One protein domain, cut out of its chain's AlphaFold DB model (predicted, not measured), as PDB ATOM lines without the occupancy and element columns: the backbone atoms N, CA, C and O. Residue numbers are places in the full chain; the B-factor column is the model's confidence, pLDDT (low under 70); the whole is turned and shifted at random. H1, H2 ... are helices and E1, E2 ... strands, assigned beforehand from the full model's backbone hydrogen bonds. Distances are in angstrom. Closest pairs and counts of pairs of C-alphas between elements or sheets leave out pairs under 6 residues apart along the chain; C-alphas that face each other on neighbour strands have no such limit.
ATOM      1  N   THR A 153      83.712  76.720  98.366       74.62
ATOM      2  CA  THR A 153      84.897  76.034  98.887       74.62
ATOM      3  C   THR A 153      86.056  77.010  98.964       74.62
ATOM      4  O   THR A 153      86.330  77.718  97.998       74.62
ATOM      5  N   LEU A 154      86.723  77.032 100.113       73.44
ATOM      6  CA  LEU A 154      87.921  77.814 100.379       73.44
ATOM      7  C   LEU A 154      89.085  76.852 100.621       73.44
ATOM      8  O   LEU A 154      88.994  75.974 101.482       73.44
ATOM      9  N   SER A 155      90.168  77.013  99.866       79.62
ATOM     10  CA  SER A 155      91.414  76.276 100.062       79.62
ATOM     11  C   SER A 155      92.401  77.093 100.899       79.62
ATOM     12  O   SER A 155      92.751  78.223 100.558       79.62
ATOM     13  N   VAL A 156      92.848  76.523 102.014       82.19
ATOM     14  CA  VAL A 156      93.757  77.157 102.971       82.19
ATOM     15  C   VAL A 156      95.065  76.380 103.021       82.19
ATOM     16  O   VAL A 156      95.087  75.190 103.331       82.19
ATOM     17  N   GLY A 157      96.169  77.052 102.728       81.38
ATOM     18  CA  GLY A 157      97.504  76.507 102.925       81.38
ATOM     19  C   GLY A 157      98.068  76.970 104.264       81.38
ATOM     20  O   GLY A 157      98.067  78.164 104.553       81.38
ATOM     21  N   VAL A 158      98.550  76.039 105.084       88.06
ATOM     22  CA  VAL A 158      99.123  76.350 106.402       88.06
ATOM     23  C   VAL A 158     100.642  76.283 106.336       88.06
ATOM     24  O   VAL A 158     101.204  75.233 106.040       88.06
ATOM     25  N   LEU A 159     101.311  77.394 106.625       85.56
ATOM     26  CA  LEU A 159     102.763  77.493 106.662       85.56
ATOM     27  C   LEU A 159     103.247  77.578 108.113       85.56
ATOM     28  O   LEU A 159     102.956  78.532 108.829       85.56
ATOM     29  N   LEU A 160     103.999  76.573 108.541       91.12
ATOM     30  CA  LEU A 160     104.589  76.467 109.869       91.12
ATOM     31  C   LEU A 160     105.981  77.103 109.866       91.12
ATOM     32  O   LEU A 160     106.850  76.710 109.078       91.12
ATOM     33  N   VAL A 161     106.204  78.084 110.739       87.38
ATOM     34  CA  VAL A 161     107.454  78.855 110.796       87.38
ATOM     35  C   VAL A 161     108.074  78.832 112.189       87.38
ATOM     36  O   VAL A 161     107.371  78.839 113.199       87.38
ATOM     37  N   GLU A 162     109.404  78.823 112.234       86.81
ATOM     38  CA  GLU A 162     110.183  78.880 113.472       86.81
ATOM     39  C   GLU A 162     111.246  79.984 113.449       86.81
ATOM     40  O   GLU A 162     111.597  80.524 112.395       86.81
ATOM     41  N   PHE A 163     111.808  80.288 114.622       84.81
ATOM     42  CA  PHE A 163     112.907  81.242 114.771       84.81
ATOM     43  C   PHE A 163     114.079  80.627 115.543       84.81
ATOM     44  O   PHE A 163     113.903  79.771 116.402       84.81
ATOM     45  N   ASN A 164     115.293  81.140 115.328       81.62
ATOM     46  CA  ASN A 164     116.532  80.632 115.941       81.62
ATOM     47  C   ASN A 164     116.523  80.580 117.483       81.62
ATOM     48  O   ASN A 164     117.286  79.822 118.073       81.62
ATOM     49  N   GLY A 165     115.701  81.402 118.141       77.69
ATOM     50  CA  GLY A 165     115.527  81.401 119.600       77.69
ATOM     51  C   GLY A 165     114.211  80.783 120.078       77.69
ATOM     52  O   GLY A 165     113.966  80.744 121.279       77.69
ATOM     53  N   ARG A 166     113.359  80.347 119.147       77.44
ATOM     54  CA  ARG A 166     112.007  79.834 119.382       77.44
ATOM     55  C   ARG A 166     111.781  78.675 118.404       77.44
ATOM     56  O   ARG A 166     111.123  78.879 117.389       77.44
ATOM     57  N   PRO A 167     112.407  77.510 118.629       81.50
ATOM     58  CA  PRO A 167     112.205  76.359 117.761       81.50
ATOM     59  C   PRO A 167     110.809  75.770 117.975       81.50
ATOM     60  O   PRO A 167     110.176  75.990 119.016       81.50
ATOM     61  N   TYR A 168     110.340  74.971 117.023       82.25
ATOM     62  CA  TYR A 168     109.128  74.178 117.224       82.25
ATOM     63  C   TYR A 168     109.255  73.214 118.411       82.25
ATOM     64  O   TYR A 168     110.344  72.900 118.894       82.25
ATOM     65  N   TYR A 169     108.109  72.774 118.929       82.06
ATOM     66  CA  TYR A 169     108.072  71.897 120.091       82.06
ATOM     67  C   TYR A 169     108.756  70.555 119.793       82.06
ATOM     68  O   TYR A 169     108.317  69.809 118.925       82.06
ATOM     69  N   THR A 170     109.793  70.231 120.564       75.19
ATOM     70  CA  THR A 170     110.448  68.916 120.600       75.19
ATOM     71  C   THR A 170     110.758  68.602 122.064       75.19
ATOM     72  O   THR A 170     111.694  69.179 122.622       75.19
ATOM     73  N   GLY A 171     109.968  67.775 122.756       58.94
ATOM     74  CA  GLY A 171     110.273  67.580 124.184       58.94
ATOM     75  C   GLY A 171     109.316  66.793 125.066       58.94
ATOM     76  O   GLY A 171     109.536  66.761 126.276       58.94
ATOM     77  N   GLY A 172     108.281  66.158 124.522       63.75
ATOM     78  CA  GLY A 172     107.394  65.299 125.308       63.75
ATOM     79  C   GLY A 172     107.882  63.854 125.316       63.75
ATOM     80  O   GLY A 172     108.363  63.371 124.293       63.75
ATOM     81  N   ASN A 173     107.688  63.130 126.427       65.38
ATOM     82  CA  ASN A 173     107.831  61.663 126.433       65.38
ATOM     83  C   ASN A 173     106.901  61.005 125.397       65.38
ATOM     84  O   ASN A 173     107.240  59.959 124.852       65.38
ATOM     85  N   ASP A 174     105.768  61.650 125.112       67.12
ATOM     86  CA  ASP A 174     104.748  61.163 124.184       67.12
ATOM     87  C   ASP A 174     104.992  61.636 122.739       67.12
ATOM     88  O   ASP A 174     104.523  61.005 121.794       67.12
ATOM     89  N   ARG A 175     105.757  62.726 122.547       74.44
ATOM     90  CA  ARG A 175     106.038  63.348 121.238       74.44
ATOM     91  C   ARG A 175     107.485  63.846 121.141       74.44
ATOM     92  O   ARG A 175     107.738  65.055 121.167       74.44
ATOM     93  N   PRO A 176     108.461  62.927 121.020       75.69
ATOM     94  CA  PRO A 176     109.884  63.272 121.008       75.69
ATOM     95  C   PRO A 176     110.302  64.107 119.789       75.69
ATOM     96  O   PRO A 176     111.284  64.838 119.867       75.69
ATOM     97  N   ASN A 177     109.539  64.038 118.694       78.00
ATOM     98  CA  ASN A 177     109.833  64.733 117.439       78.00
ATOM     99  C   ASN A 177     108.867  65.893 117.132       78.00
ATOM    100  O   ASN A 177     108.920  66.455 116.042       78.00
ATOM    101  N   GLY A 178     108.007  66.257 118.089       83.81
ATOM    102  CA  GLY A 178     107.030  67.335 117.939       83.81
ATOM    103  C   GLY A 178     105.680  66.910 117.363       83.81
ATOM    104  O   GLY A 178     105.334  65.726 117.349       83.81
ATOM    105  N   TYR A 179     104.900  67.908 116.947       87.31
ATOM    106  CA  TYR A 179     103.622  67.708 116.264       87.31
ATOM    107  C   TYR A 179     103.854  67.340 114.797       87.31
ATOM    108  O   TYR A 179     104.725  67.904 114.135       87.31
ATOM    109  N   LEU A 180     103.059  66.399 114.308       91.25
ATOM    110  CA  LEU A 180     103.008  65.949 112.925       91.25
ATOM    111  C   LEU A 180     102.123  66.893 112.108       91.25
ATOM    112  O   LEU A 180     101.229  67.541 112.653       91.25
ATOM    113  N   ALA A 181     102.321  66.931 110.792       91.19
ATOM    114  CA  ALA A 181     101.452  67.673 109.879       91.19
ATOM    115  C   ALA A 181      99.983  67.244 110.048       91.19
ATOM    116  O   ALA A 181      99.099  68.088 110.172       91.19
ATOM    117  N   ASP A 182      99.753  65.937 110.192       90.25
ATOM    118  CA  ASP A 182      98.438  65.337 110.430       90.25
ATOM    119  C   ASP A 182      97.758  65.840 111.719       90.25
ATOM    120  O   ASP A 182      96.534  65.928 111.768       90.25
ATOM    121  N   ASP A 183      98.503  66.250 112.754       89.56
ATOM    122  CA  ASP A 183      97.883  66.838 113.949       89.56
ATOM    123  C   ASP A 183      97.245  68.198 113.635       89.56
ATOM    124  O   ASP A 183      96.117  68.473 114.056       89.56
ATOM    125  N   PHE A 184      97.943  69.035 112.859       90.75
ATOM    126  CA  PHE A 184      97.420  70.323 112.404       90.75
ATOM    127  C   PHE A 184      96.270  70.129 111.421       90.75
ATOM    128  O   PHE A 184      95.245  70.798 111.533       90.75
ATOM    129  N   GLU A 185      96.408  69.201 110.477       91.38
ATOM    130  CA  GLU A 185      95.379  68.932 109.472       91.38
ATOM    131  C   GLU A 185      94.114  68.349 110.092       91.38
ATOM    132  O   GLU A 185      93.012  68.759 109.729       91.38
ATOM    133  N   LYS A 186      94.241  67.476 111.097       85.69
ATOM    134  CA  LYS A 186      93.090  67.028 111.882       85.69
ATOM    135  C   LYS A 186      92.442  68.196 112.601       85.69
ATOM    136  O   LYS A 186      91.242  68.408 112.429       85.69
ATOM    137  N   MET A 187      93.221  68.987 113.332       84.56
ATOM    138  CA  MET A 187      92.710  70.139 114.072       84.56
ATOM    139  C   MET A 187      92.020  71.174 113.173       84.56
ATOM    140  O   MET A 187      91.040  71.789 113.588       84.56
ATOM    141  N   LEU A 188      92.505  71.389 111.950       84.69
ATOM    142  CA  LEU A 188      92.028  72.473 111.093       84.69
ATOM    143  C   LEU A 188      91.010  72.024 110.042       84.69
ATOM    144  O   LEU A 188      90.059  72.755 109.775       84.69
ATOM    145  N   PHE A 189      91.188  70.846 109.445       85.81
ATOM    146  CA  PHE A 189      90.519  70.474 108.193       85.81
ATOM    147  C   PHE A 189      89.805  69.121 108.215       85.81
ATOM    148  O   PHE A 189      89.120  68.800 107.236       85.81
ATOM    149  N   SER A 190      89.940  68.322 109.282       78.56
ATOM    150  CA  SER A 190      89.197  67.058 109.365       78.56
ATOM    151  C   SER A 190      87.698  67.291 109.505       78.56
ATOM    152  O   SER A 190      87.272  68.251 110.135       78.56
ATOM    153  N   ASP A 191      86.914  66.401 108.909       72.88
ATOM    154  CA  ASP A 191      85.461  66.335 109.072       72.88
ATOM    155  C   ASP A 191      85.159  65.375 110.226       72.88
ATOM    156  O   ASP A 191      85.471  64.181 110.132       72.88
ATOM    157  N   ASP A 192      84.670  65.908 111.348       59.50
ATOM    158  CA  ASP A 192      84.378  65.177 112.590       59.50
ATOM    159  C   ASP A 192      85.577  64.369 113.160       59.50
ATOM    160  O   ASP A 192      85.423  63.546 114.072       59.50
ATOM    161  N   GLY A 193      86.791  64.584 112.639       58.34
ATOM    162  CA  GLY A 193      87.982  63.778 112.925       58.34
ATOM    163  C   GLY A 193      88.780  64.246 114.142       58.34
ATOM    164  O   GLY A 193      89.531  63.461 114.722       58.34
ATOM    165  N   TYR A 194      88.588  65.497 114.567       68.44
ATOM    166  CA  TYR A 194      89.237  66.096 115.735       68.44
ATOM    167  C   TYR A 194      88.284  66.170 116.930       68.44
ATOM    168  O   TYR A 194      88.028  67.223 117.513       68.44
ATOM    169  N   ASN A 195      87.698  65.021 117.261       52.78
ATOM    170  CA  ASN A 195      86.626  64.886 118.240       52.78
ATOM    171  C   ASN A 195      86.963  63.744 119.207       52.78
ATOM    172  O   ASN A 195      86.828  62.565 118.873       52.78
ATOM    173  N   GLY A 196      87.465  64.092 120.389       63.78
ATOM    174  CA  GLY A 196      88.064  63.147 121.324       63.78
ATOM    175  C   GLY A 196      89.135  63.823 122.165       63.78
ATOM    176  O   GLY A 196      88.816  64.655 123.011       63.78
ATOM    177  N   GLU A 197      90.392  63.469 121.921       68.25
ATOM    178  CA  GLU A 197      91.544  64.027 122.624       68.25
ATOM    179  C   GLU A 197      92.549  64.611 121.630       68.25
ATOM    180  O   GLU A 197      92.797  64.042 120.563       68.25
ATOM    181  N   SER A 198      93.112  65.761 121.986       73.25
ATOM    182  CA  SER A 198      94.223  66.372 121.278       73.25
ATOM    183  C   SER A 198      95.487  65.517 121.438       73.25
ATOM    184  O   SER A 198      95.581  64.683 122.345       73.25
ATOM    185  N   PRO A 199      96.514  65.768 120.613       77.88
ATOM    186  CA  PRO A 199      97.887  65.324 120.853       77.88
ATOM    187  C   PRO A 199      98.395  65.445 122.297       77.88
ATOM    188  O   PRO A 199      99.222  64.632 122.708       77.88
ATOM    189  N   ASP A 200      97.890  66.431 123.039       76.56
ATOM    190  CA  ASP A 200      98.282  66.764 124.409       76.56
ATOM    191  C   ASP A 200      97.294  66.226 125.457       76.56
ATOM    192  O   ASP A 200      97.333  66.625 126.619       76.56
ATOM    193  N   GLN A 201      96.419  65.294 125.057       74.50
ATOM    194  CA  GLN A 201      95.417  64.644 125.912       74.50
ATOM    195  C   GLN A 201      94.364  65.621 126.464       74.50
ATOM    196  O   GLN A 201      93.747  65.381 127.505       74.50
ATOM    197  N   GLU A 202      94.129  66.732 125.761       56.22
ATOM    198  CA  GLU A 202      93.044  67.661 126.072       56.22
ATOM    199  C   GLU A 202      91.781  67.273 125.313       56.22
ATOM    200  O   GLU A 202      91.837  66.898 124.147       56.22
ATOM    201  N   ALA A 203      90.619  67.395 125.948       50.97
ATOM    202  CA  ALA A 203      89.362  67.106 125.271       50.97
ATOM    203  C   ALA A 203      89.103  68.113 124.135       50.97
ATOM    204  O   ALA A 203      89.088  69.323 124.365       50.97
ATOM    205  N   VAL A 204      88.844  67.606 122.929       57.28
ATOM    206  CA  VAL A 204      88.576  68.396 121.716       57.28
ATOM    207  C   VAL A 204      87.253  67.980 121.080       57.28
ATOM    208  O   VAL A 204      86.838  66.826 121.191       57.28
ATOM    209  N   PHE A 205      86.561  68.926 120.441       55.72
ATOM    210  CA  PHE A 205      85.146  68.777 120.064       55.72
ATOM    211  C   PHE A 205      84.848  69.180 118.617       55.72
ATOM    212  O   PHE A 205      83.763  69.682 118.325       55.72
ATOM    213  N   GLY A 206      85.801  68.947 117.724       55.62
ATOM    214  CA  GLY A 206      85.705  69.274 116.310       55.62
ATOM    215  C   GLY A 206      86.867  70.138 115.844       55.62
ATOM    216  O   GLY A 206      87.572  70.766 116.640       55.62
ATOM    217  N   SER A 207      87.066  70.133 114.537       69.38
ATOM    218  CA  SER A 207      88.076  70.920 113.849       69.38
ATOM    219  C   SER A 207      87.601  72.354 113.574       69.38
ATOM    220  O   SER A 207      86.429  72.707 113.746       69.38
ATOM    221  N   LEU A 208      88.509  73.203 113.088       77.75
ATOM    222  CA  LEU A 208      88.146  74.518 112.545       77.75
ATOM    223  C   LEU A 208      87.151  74.387 111.385       77.75
ATOM    224  O   LEU A 208      86.200  75.167 111.300       77.75
ATOM    225  N   ARG A 209      87.339  73.392 110.514       74.81
ATOM    226  CA  ARG A 209      86.382  73.065 109.461       74.81
ATOM    227  C   ARG A 209      85.012  72.753 110.048       74.81
ATOM    228  O   ARG A 209      84.060  73.384 109.607       74.81
ATOM    229  N   ASP A 210      84.911  71.884 111.052       55.56
ATOM    230  CA  ASP A 210      83.628  71.535 111.682       55.56
ATOM    231  C   ASP A 210      82.933  72.787 112.234       55.56
ATOM    232  O   ASP A 210      81.723  72.969 112.081       55.56
ATOM    233  N   TYR A 211      83.707  73.704 112.828       60.66
ATOM    234  CA  TYR A 211      83.196  74.990 113.288       60.66
ATOM    235  C   TYR A 211      82.654  75.840 112.132       60.66
ATOM    236  O   TYR A 211      81.521  76.306 112.215       60.66
ATOM    237  N   PHE A 212      83.409  76.052 111.053       61.41
ATOM    238  CA  PHE A 212      82.950  76.890 109.937       61.41
ATOM    239  C   PHE A 212      81.851  76.235 109.104       61.41
ATOM    240  O   PHE A 212      80.954  76.933 108.635       61.41
ATOM    241  N   GLU A 213      81.859  74.915 108.968       57.03
ATOM    242  CA  GLU A 213      80.779  74.145 108.361       57.03
ATOM    243  C   GLU A 213      79.498  74.296 109.201       57.03
ATOM    244  O   GLU A 213      78.420  74.561 108.663       57.03
ATOM    245  N   TYR A 214      79.624  74.293 110.534       48.91
ATOM    246  CA  TYR A 214      78.530  74.597 111.456       48.91
ATOM    247  C   TYR A 214      78.045  76.056 111.365       48.91
ATOM    248  O   TYR A 214      76.842  76.285 111.224       48.91
ATOM    249  N   GLN A 215      78.948  77.044 111.423       48.41
ATOM    250  CA  GLN A 215      78.600  78.474 111.402       48.41
ATOM    251  C   GLN A 215      78.033  78.920 110.051       48.41
ATOM    252  O   GLN A 215      77.159  79.780 109.989       48.41
ATOM    253  N   SER A 216      78.538  78.352 108.955       47.72
ATOM    254  CA  SER A 216      78.076  78.677 107.605       47.72
ATOM    255  C   SER A 216      76.836  77.889 107.192       47.72
ATOM    256  O   SER A 216      76.197  78.253 106.211       47.72
ATOM    257  N   HIS A 217      76.467  76.845 107.940       44.94
ATOM    258  CA  HIS A 217      75.405  75.899 107.593       44.94
ATOM    259  C   HIS A 217      75.710  75.063 106.340       44.94
ATOM    260  O   HIS A 217      74.845  74.882 105.487       44.94
ATOM    261  N   GLY A 218      76.941  74.558 106.221       47.56
ATOM    262  CA  GLY A 218      77.384  73.745 105.079       47.56
ATOM    263  C   GLY A 218      77.575  74.540 103.783       47.56
ATOM    264  O   GLY A 218      77.807  73.962 102.728       47.56
ATOM    265  N   LEU A 219      77.464  75.867 103.855       52.12
ATOM    266  CA  LEU A 219      77.692  76.769 102.731       52.12
ATOM    267  C   LEU A 219      79.157  77.084 102.495       52.12
ATOM    268  O   LEU A 219      79.515  77.455 101.385       52.12
ATOM    269  N   LEU A 220      79.972  77.035 103.543       62.69
ATOM    270  CA  LEU A 220      81.399  77.267 103.465       62.69
ATOM    271  C   LEU A 220      82.107  75.964 103.799       62.69
ATOM    272  O   LEU A 220      82.092  75.510 104.942       62.69
ATOM    273  N   HIS A 221      82.774  75.421 102.792       69.31
ATOM    274  CA  HIS A 221      83.647  74.271 102.918       69.31
ATOM    275  C   HIS A 221      85.080  74.765 103.024       69.31
ATOM    276  O   HIS A 221      85.660  75.221 102.038       69.31
ATOM    277  N   VAL A 222      85.652  74.685 104.221       76.81
ATOM    278  CA  VAL A 222      87.074  74.964 104.423       76.81
ATOM    279  C   VAL A 222      87.847  73.675 104.191       76.81
ATOM    280  O   VAL A 222      87.617  72.661 104.846       76.81
ATOM    281  N   THR A 223      88.768  73.720 103.240       84.75
ATOM    282  CA  THR A 223      89.690  72.628 102.924       84.75
ATOM    283  C   THR A 223      91.109  73.154 102.997       84.75
ATOM    284  O   THR A 223      91.331  74.352 102.837       84.75
ATOM    285  N   GLY A 224      92.084  72.289 103.232       88.88
ATOM    286  CA  GLY A 224      93.454  72.746 103.353       88.88
ATOM    287  C   GLY A 224      94.416  71.641 103.720       88.88
ATOM    288  O   GLY A 224      94.012  70.496 103.912       88.88
ATOM    289  N   GLN A 225      95.687  72.013 103.789       93.25
ATOM    290  CA  GLN A 225      96.769  71.143 104.237       93.25
ATOM    291  C   GLN A 225      97.950  71.980 104.727       93.25
ATOM    292  O   GLN A 225      98.037  73.186 104.454       93.25
ATOM    293  N   VAL A 226      98.876  71.332 105.423       94.00
ATOM    294  CA  VAL A 226     100.165  71.937 105.749       94.00
ATOM    295  C   VAL A 226     101.021  72.004 104.477       94.00
ATOM    296  O   VAL A 226     101.163  71.032 103.742       94.00
ATOM    297  N   ILE A 227     101.572  73.184 104.188       92.62
ATOM    298  CA  ILE A 227     102.416  73.448 103.010       92.62
ATOM    299  C   ILE A 227     103.820  72.878 103.212       92.62
ATOM    300  O   ILE A 227     104.476  72.472 102.250       92.62
ATOM    301  N   ASN A 228     104.304  72.895 104.456       93.19
ATOM    302  CA  ASN A 228     105.641  72.438 104.797       93.19
ATOM    303  C   ASN A 228     105.824  70.973 104.378       93.19
ATOM    304  O   ASN A 228     105.008  70.130 104.750       93.19
ATOM    305  N   PRO A 229     106.908  70.631 103.663       91.56
ATOM    306  CA  PRO A 229     107.217  69.246 103.364       91.56
ATOM    307  C   PRO A 229     107.544  68.502 104.655       91.56
ATOM    308  O   PRO A 229     108.220  69.035 105.540       91.56
ATOM    309  N   SER A 230     107.123  67.247 104.735       88.94
ATOM    310  CA  SER A 230     107.401  66.410 105.895       88.94
ATOM    311  C   SER A 230     108.680  65.589 105.732       88.94
ATOM    312  O   SER A 230     109.024  65.140 104.636       88.94
ATOM    313  N   ILE A 231     109.372  65.357 106.844       81.69
ATOM    314  CA  ILE A 231     110.457  64.384 106.993       81.69
ATOM    315  C   ILE A 231     109.979  63.220 107.869       81.69
ATOM    316  O   ILE A 231     109.172  63.438 108.763       81.69
ATOM    317  N   ASN A 232     110.495  62.006 107.617       66.69
ATOM    318  CA  ASN A 232     110.336  60.793 108.444       66.69
ATOM    319  C   ASN A 232     108.978  60.671 109.176       66.69
ATOM    320  O   ASN A 232     108.885  61.052 110.339       66.69
ATOM    321  N   ASP A 233     107.969  60.085 108.527       67.56
ATOM    322  CA  ASP A 233     106.645  59.830 109.126       67.56
ATOM    323  C   ASP A 233     105.881  61.116 109.534       67.56
ATOM    324  O   ASP A 233     105.427  61.256 110.667       67.56
ATOM    325  N   ASP A 234     105.721  62.056 108.595       84.44
ATOM    326  CA  ASP A 234     104.838  63.238 108.695       84.44
ATOM    327  C   ASP A 234     105.260  64.374 109.647       84.44
ATOM    328  O   ASP A 234     104.457  65.261 109.943       84.44
ATOM    329  N   ILE A 235     106.526  64.436 110.072       88.94
ATOM    330  CA  ILE A 235     107.034  65.589 110.834       88.94
ATOM    331  C   ILE A 235     107.263  66.766 109.873       88.94
ATOM    332  O   ILE A 235     108.106  66.651 108.980       88.94
ATOM    333  N   PRO A 236     106.589  67.915 110.040       91.56
ATOM    334  CA  PRO A 236     106.734  69.033 109.124       91.56
ATOM    335  C   PRO A 236     108.119  69.675 109.250       91.56
ATOM    336  O   PRO A 236     108.639  69.889 110.346       91.56
ATOM    337  N   THR A 237     108.709  70.039 108.114       92.00
ATOM    338  CA  THR A 237     109.941  70.835 108.069       92.00
ATOM    339  C   THR A 237     109.586  72.290 108.337       92.00
ATOM    340  O   THR A 237     109.150  73.004 107.433       92.00
ATOM    341  N   TRP A 238     109.746  72.738 109.579       90.75
ATOM    342  CA  TRP A 238     109.467  74.120 109.965       90.75
ATOM    343  C   TRP A 238     110.363  75.095 109.196       90.75
ATOM    344  O   TRP A 238     111.573  74.895 109.074       90.75
ATOM    345  N   LEU A 239     109.762  76.152 108.645       89.81
ATOM    346  CA  LEU A 239     110.503  77.164 107.901       89.81
ATOM    347  C   LEU A 239     111.208  78.096 108.883       89.81
ATOM    348  O   LEU A 239     110.562  78.877 109.580       89.81
ATOM    349  N   ASN A 240     112.536  78.034 108.928       88.81
ATOM    350  CA  ASN A 240     113.309  78.905 109.801       88.81
ATOM    351  C   ASN A 240     113.411  80.326 109.222       88.81
ATOM    352  O   ASN A 240     114.030  80.567 108.180       88.81
ATOM    353  N   MET A 241     112.822  81.279 109.939       82.00
ATOM    354  CA  MET A 241     112.740  82.693 109.566       82.00
ATOM    355  C   MET A 241     113.900  83.530 110.132       82.00
ATOM    356  O   MET A 241     113.952  84.747 109.940       82.00
ATOM    357  N   GLY A 242     114.868  82.896 110.800       82.81
ATOM    358  CA  GLY A 242     116.019  83.549 111.407       82.81
ATOM    359  C   GLY A 242     115.700  84.161 112.771       82.81
ATOM    360  O   GLY A 242     115.273  83.469 113.693       82.81
ATOM    361  N   SER A 243     115.980  85.453 112.946       77.94
ATOM    362  CA  SER A 243     115.666  86.174 114.187       77.94
ATOM    363  C   SER A 243     114.201  86.613 114.196       77.94
ATOM    364  O   SER A 243     113.708  87.042 113.159       77.94
ATOM    365  N   SER A 244     113.532  86.557 115.355       69.75
ATOM    366  CA  SER A 244     112.183  87.123 115.521       69.75
ATOM    367  C   SER A 244     112.189  88.647 115.679       69.75
ATOM    368  O   SER A 244     111.183  89.281 115.404       69.75
ATOM    369  N   ALA A 245     113.333  89.241 116.050       63.38
ATOM    370  CA  ALA A 245     113.482  90.676 116.315       63.38
ATOM    371  C   ALA A 245     112.951  91.620 115.212       63.38
ATOM    372  O   ALA A 245     112.430  92.679 115.557       63.38
ATOM    373  N   PRO A 246     113.048  91.292 113.905       62.59
ATOM    374  CA  PRO A 246     112.473  92.115 112.839       62.59
ATOM    375  C   PRO A 246     110.940  92.179 112.836       62.59
ATOM    376  O   PRO A 246     110.389  93.061 112.189       62.59
ATOM    377  N   TYR A 247     110.264  91.263 113.532       65.06
ATOM    378  CA  TYR A 247     108.804  91.125 113.546       65.06
ATOM    379  C   TYR A 247     108.183  91.534 114.895       65.06
ATOM    380  O   TYR A 247     106.988  91.350 115.100       65.06
ATOM    381  N   ASP A 248     108.982  92.087 115.815       57.03
ATOM    382  CA  ASP A 248     108.565  92.419 117.187       57.03
ATOM    383  C   ASP A 248     107.925  93.830 117.319       57.03
ATOM    384  O   ASP A 248     107.568  94.233 118.430       57.03
ATOM    385  N   ASP A 249     107.782  94.611 116.232       49.81
ATOM    386  CA  ASP A 249     107.258  95.992 116.300       49.81
ATOM    387  C   ASP A 249     105.723  96.077 116.142       49.81
ATOM    388  O   ASP A 249     105.122  95.560 115.206       49.81
ATOM    389  N   LEU A 250     105.100  96.776 117.093       43.28
ATOM    390  CA  LEU A 250     103.672  96.788 117.446       43.28
ATOM    391  C   LEU A 250     102.778  97.691 116.570       43.28
ATOM    392  O   LEU A 250     101.563  97.706 116.770       43.28
ATOM    393  N   TYR A 251     103.350  98.492 115.666       37.22
ATOM    394  CA  TYR A 251     102.624  99.555 114.942       37.22
ATOM    395  C   TYR A 251     102.754  99.516 113.419       37.22
ATOM    396  O   TYR A 251     102.080 100.284 112.730       37.22
ATOM    397  N   SER A 252     103.585  98.630 112.883       39.09
ATOM    398  CA  SER A 252     103.484  98.209 111.492       39.09
ATOM    399  C   SER A 252     102.777  96.866 111.505       39.09
ATOM    400  O   SER A 252     103.317  95.917 112.065       39.09
ATOM    401  N   GLU A 253     101.576  96.784 110.935       39.66
ATOM    402  CA  GLU A 253     100.973  95.501 110.562       39.66
ATOM    403  C   GLU A 253     102.085  94.657 109.925       39.66
ATOM    404  O   GLU A 253     102.660  95.079 108.921       39.66
ATOM    405  N   SER A 254     102.509  93.554 110.550       48.97
ATOM    406  CA  SER A 254     103.665  92.801 110.057       48.97
ATOM    407  C   SER A 254     103.258  91.938 108.856       48.97
ATOM    408  O   SER A 254     103.485  90.727 108.842       48.97
ATOM    409  N   ASP A 255     102.684  92.568 107.826       50.44
ATOM    410  CA  ASP A 255     102.581  92.048 106.460       50.44
ATOM    411  C   ASP A 255     103.927  91.461 106.009       50.44
ATOM    412  O   ASP A 255     103.974  90.523 105.218       50.44
ATOM    413  N   ASP A 256     105.028  91.972 106.566       64.50
ATOM    414  CA  ASP A 256     106.384  91.486 106.364       64.50
ATOM    415  C   ASP A 256     106.582  90.017 106.784       64.50
ATOM    416  O   ASP A 256     107.243  89.297 106.047       64.50
ATOM    417  N   LEU A 257     105.982  89.506 107.872       69.25
ATOM    418  CA  LEU A 257     106.165  88.094 108.263       69.25
ATOM    419  C   LEU A 257     105.479  87.141 107.283       69.25
ATOM    420  O   LEU A 257     106.099  86.194 106.802       69.25
ATOM    421  N   LEU A 258     104.202  87.393 106.978       68.44
ATOM    422  CA  LEU A 258     103.435  86.590 106.025       68.44
ATOM    423  C   LEU A 258     104.107  86.615 104.648       68.44
ATOM    424  O   LEU A 258     104.331  85.571 104.033       68.44
ATOM    425  N   ARG A 259     104.473  87.815 104.187       67.62
ATOM    426  CA  ARG A 259     105.124  88.027 102.898       67.62
ATOM    427  C   ARG A 259     106.493  87.353 102.842       67.62
ATOM    428  O   ARG A 259     106.768  86.650 101.873       67.62
ATOM    429  N   ASP A 260     107.334  87.517 103.859       73.81
ATOM    430  CA  ASP A 260     108.677  86.934 103.884       73.81
ATOM    431  C   ASP A 260     108.629  85.411 104.027       73.81
ATOM    432  O   ASP A 260     109.449  84.718 103.425       73.81
ATOM    433  N   ALA A 261     107.656  84.871 104.768       76.62
ATOM    434  CA  ALA A 261     107.464  83.432 104.893       76.62
ATOM    435  C   ALA A 261     107.041  82.814 103.552       76.62
ATOM    436  O   ALA A 261     107.640  81.829 103.123       76.62
ATOM    437  N   ILE A 262     106.092  83.430 102.837       76.44
ATOM    438  CA  ILE A 262     105.706  82.996 101.486       76.44
ATOM    439  C   ILE A 262     106.886  83.133 100.516       76.44
ATOM    440  O   ILE A 262     107.168  82.195  99.769       76.44
ATOM    441  N   TYR A 263     107.616  84.256 100.531       77.62
ATOM    442  CA  TYR A 263     108.779  84.435  99.656       77.62
ATOM    443  C   TYR A 263     109.859  83.391  99.919       77.62
ATOM    444  O   TYR A 263     110.364  82.817  98.964       77.62
ATOM    445  N   ARG A 264     110.194  83.092 101.175       77.69
ATOM    446  CA  ARG A 264     111.179  82.051 101.509       77.69
ATOM    447  C   ARG A 264     110.678  80.650 101.165       77.69
ATOM    448  O   ARG A 264     111.438  79.839 100.637       77.69
ATOM    449  N   ALA A 265     109.399  80.365 101.409       80.38
ATOM    450  CA  ALA A 265     108.788  79.095 101.032       80.38
ATOM    451  C   ALA A 265     108.884  78.870  99.514       80.38
ATOM    452  O   ALA A 265     109.348  77.819  99.080       80.38
ATOM    453  N   VAL A 266     108.535  79.872  98.700       76.75
ATOM    454  CA  VAL A 266     108.525  79.763  97.232       76.75
ATOM    455  C   VAL A 266     109.924  79.899  96.622       76.75
ATOM    456  O   VAL A 266     110.321  79.060  95.816       76.75
ATOM    457  N   ALA A 267     110.667  80.954  96.965       73.62
ATOM    458  CA  ALA A 267     111.917  81.321  96.296       73.62
ATOM    459  C   ALA A 267     113.120  80.509  96.783       73.62
ATOM    460  O   ALA A 267     113.936  80.093  95.960       73.62
ATOM    461  N   ASP A 268     113.218  80.262  98.091       70.94
ATOM    462  CA  ASP A 268     114.376  79.570  98.667       70.94
ATOM    463  C   ASP A 268     114.147  78.055  98.733       70.94
ATOM    464  O   ASP A 268     115.079  77.279  98.517       70.94
ATOM    465  N   SER A 269     112.906  77.629  99.005       78.12
ATOM    466  CA  SER A 269     112.577  76.215  99.249       78.12
ATOM    467  C   SER A 269     111.748  75.541  98.146       78.12
ATOM    468  O   SER A 269     111.665  74.312  98.116       78.12
ATOM    469  N   GLY A 270     111.146  76.306  97.227       79.62
ATOM    470  CA  GLY A 270     110.342  75.775  96.120       79.62
ATOM    471  C   GLY A 270     108.983  75.184  96.521       79.62
ATOM    472  O   GLY A 270     108.455  74.333  95.805       79.62
ATOM    473  N   TRP A 271     108.423  75.578  97.665       85.94
ATOM    474  CA  TRP A 271     107.151  75.059  98.173       85.94
ATOM    475  C   TRP A 271     105.953  75.650  97.426       85.94
ATOM    476  O   TRP A 271     105.963  76.802  96.989       85.94
ATOM    477  N   ASN A 272     104.898  74.848  97.277       81.75
ATOM    478  CA  ASN A 272     103.691  75.261  96.574       81.75
ATOM    479  C   ASN A 272     102.756  76.042  97.508       81.75
ATOM    480  O   ASN A 272     102.079  75.445  98.338       81.75
ATOM    481  N   CYS A 273     102.671  77.358  97.322       75.81
ATOM    482  CA  CYS A 273     101.762  78.236  98.065       75.81
ATOM    483  C   CYS A 273     100.516  78.641  97.251       75.81
ATOM    484  O   CYS A 273      99.970  79.721  97.461       75.81
ATOM    485  N   ASN A 274     100.067  77.816  96.300       78.88
ATOM    486  CA  ASN A 274      98.877  78.094  95.491       78.88
ATOM    487  C   ASN A 274      97.580  77.700  96.226       78.88
ATOM    488  O   ASN A 274      97.061  76.603  96.018       78.88
ATOM    489  N   TYR A 275      97.086  78.599  97.076       75.56
ATOM    490  CA  TYR A 275      95.849  78.463  97.855       75.56
ATOM    491  C   TYR A 275      95.051  79.767  97.818       75.56
ATOM    492  O   TYR A 275      95.621  80.829  97.556       75.56
ATOM    493  N   ASP A 276      93.753  79.704  98.124       68.44
ATOM    494  CA  ASP A 276      92.913  80.905  98.240       68.44
ATOM    495  C   ASP A 276      93.345  81.774  99.428       68.44
ATOM    496  O   ASP A 276      93.291  83.003  99.360       68.44
ATOM    497  N   ILE A 277      93.794  81.130 100.513       75.88
ATOM    498  CA  ILE A 277      94.358  81.775 101.703       75.88
ATOM    499  C   ILE A 277      95.619  81.036 102.149       75.88
ATOM    500  O   ILE A 277      95.664  79.807 102.145       75.88
ATOM    501  N   ILE A 278      96.622  81.793 102.599       75.12
ATOM    502  CA  ILE A 278      97.783  81.263 103.316       75.12
ATOM    503  C   ILE A 278      97.712  81.724 104.769       75.12
ATOM    504  O   ILE A 278      97.689  82.925 105.033       75.12
ATOM    505  N   ALA A 279      97.692  80.771 105.697       78.38
ATOM    506  CA  ALA A 279      97.802  81.016 107.130       78.38
ATOM    507  C   ALA A 279      99.225  80.694 107.595       78.38
ATOM    508  O   ALA A 279      99.777  79.661 107.219       78.38
ATOM    509  N   VAL A 280      99.818  81.555 108.424       79.69
ATOM    510  CA  VAL A 280     101.145  81.326 109.014       79.69
ATOM    511  C   VAL A 280     100.986  81.007 110.496       79.69
ATOM    512  O   VAL A 280     100.456  81.820 111.247       79.69
ATOM    513  N   ILE A 281     101.463  79.835 110.915       82.56
ATOM    514  CA  ILE A 281     101.502  79.423 112.322       82.56
ATOM    515  C   ILE A 281     102.948  79.474 112.796       82.56
ATOM    516  O   ILE A 281     103.834  78.850 112.211       82.56
ATOM    517  N   VAL A 282     103.179  80.202 113.882       79.81
ATOM    518  CA  VAL A 282     104.506  80.379 114.471       79.81
ATOM    519  C   VAL A 282     104.709  79.421 115.643       79.81
ATOM    520  O   VAL A 282     103.797  79.176 116.431       79.81
ATOM    521  N   SER A 283     105.924  78.899 115.793       77.19
ATOM    522  CA  SER A 283     106.326  78.112 116.957       77.19
ATOM    523  C   SER A 283     106.443  78.935 118.251       77.19
ATOM    524  O   SER A 283     107.199  79.907 118.303       77.19
TER     525      SER A 283
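Overview. This is residues 153 to 283 of the 295 residues of an uncharacterized protein of Desulfobacterales bacterium (UniProt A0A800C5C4). A small twisted sheet of three parallel strands, order E4 E1 E5, makes the core, with H1 over one face and H3 across the other: three layers, helices on both faces of a sheet. H2 only grazes the sheet, the small antiparallel hairpin of E2 and E3 lies away from it, and residues 248 to 253 stick out. The printed part has 131 residues with three named helices and five named strands, E1 H1 E2 E3 H2 E4 H3 E5; the class is mixed, with under half of the residues in named elements. It is compact, radius of gyration of the C-alphas 15.7 A, spanning 39 by 38 by 30 A.

Arrangement. Start at E1, residues 153 to 162, an inner strand: parallel to it find E4, residues 220 to 226, with N 156 and O 223 2.8 A apart, and E5, residues 277 to 282, with N 159 and O 279 2.8 A apart, both within hydrogen-bond range. H1, residues 181 to 189, runs along the strands at a height over the sheet of 7.8 A. H3, residues 255 to 268, is on the opposite face and runs across the strands; its closest C-alpha pair with E5 is Leu 258 and Val 280, 6.5 A. E4, H3 and E5 form a split strand-helix-strand unit, E1 between its parallel strands, with a right-handed crossover. H2, residues 208 to 216, and H1 touch only at their ends, closest C-alphas Leu 188 and Leu 208, 4.6 A. E2, residues 195 to 197, and E3, residues 203 to 205, form a hairpin, N 196 and O 204 2.9 A apart. In H1, H2 and H3 every O i to N i+4 pair is within hydrogen-bond range.

Along the chain. Find C-alpha 153 at (84.897, 76.034, 98.887); from there E1 runs 29.3 A. E5 ends at C-alpha 282, (104.506, 80.379, 114.471).

Size, cuts and confidence. The printed part has no cut; links E1 to H1 and E4 to H3 are long. Its mean pLDDT is 73.5, with 47 residues under 70, among them 244 to 259.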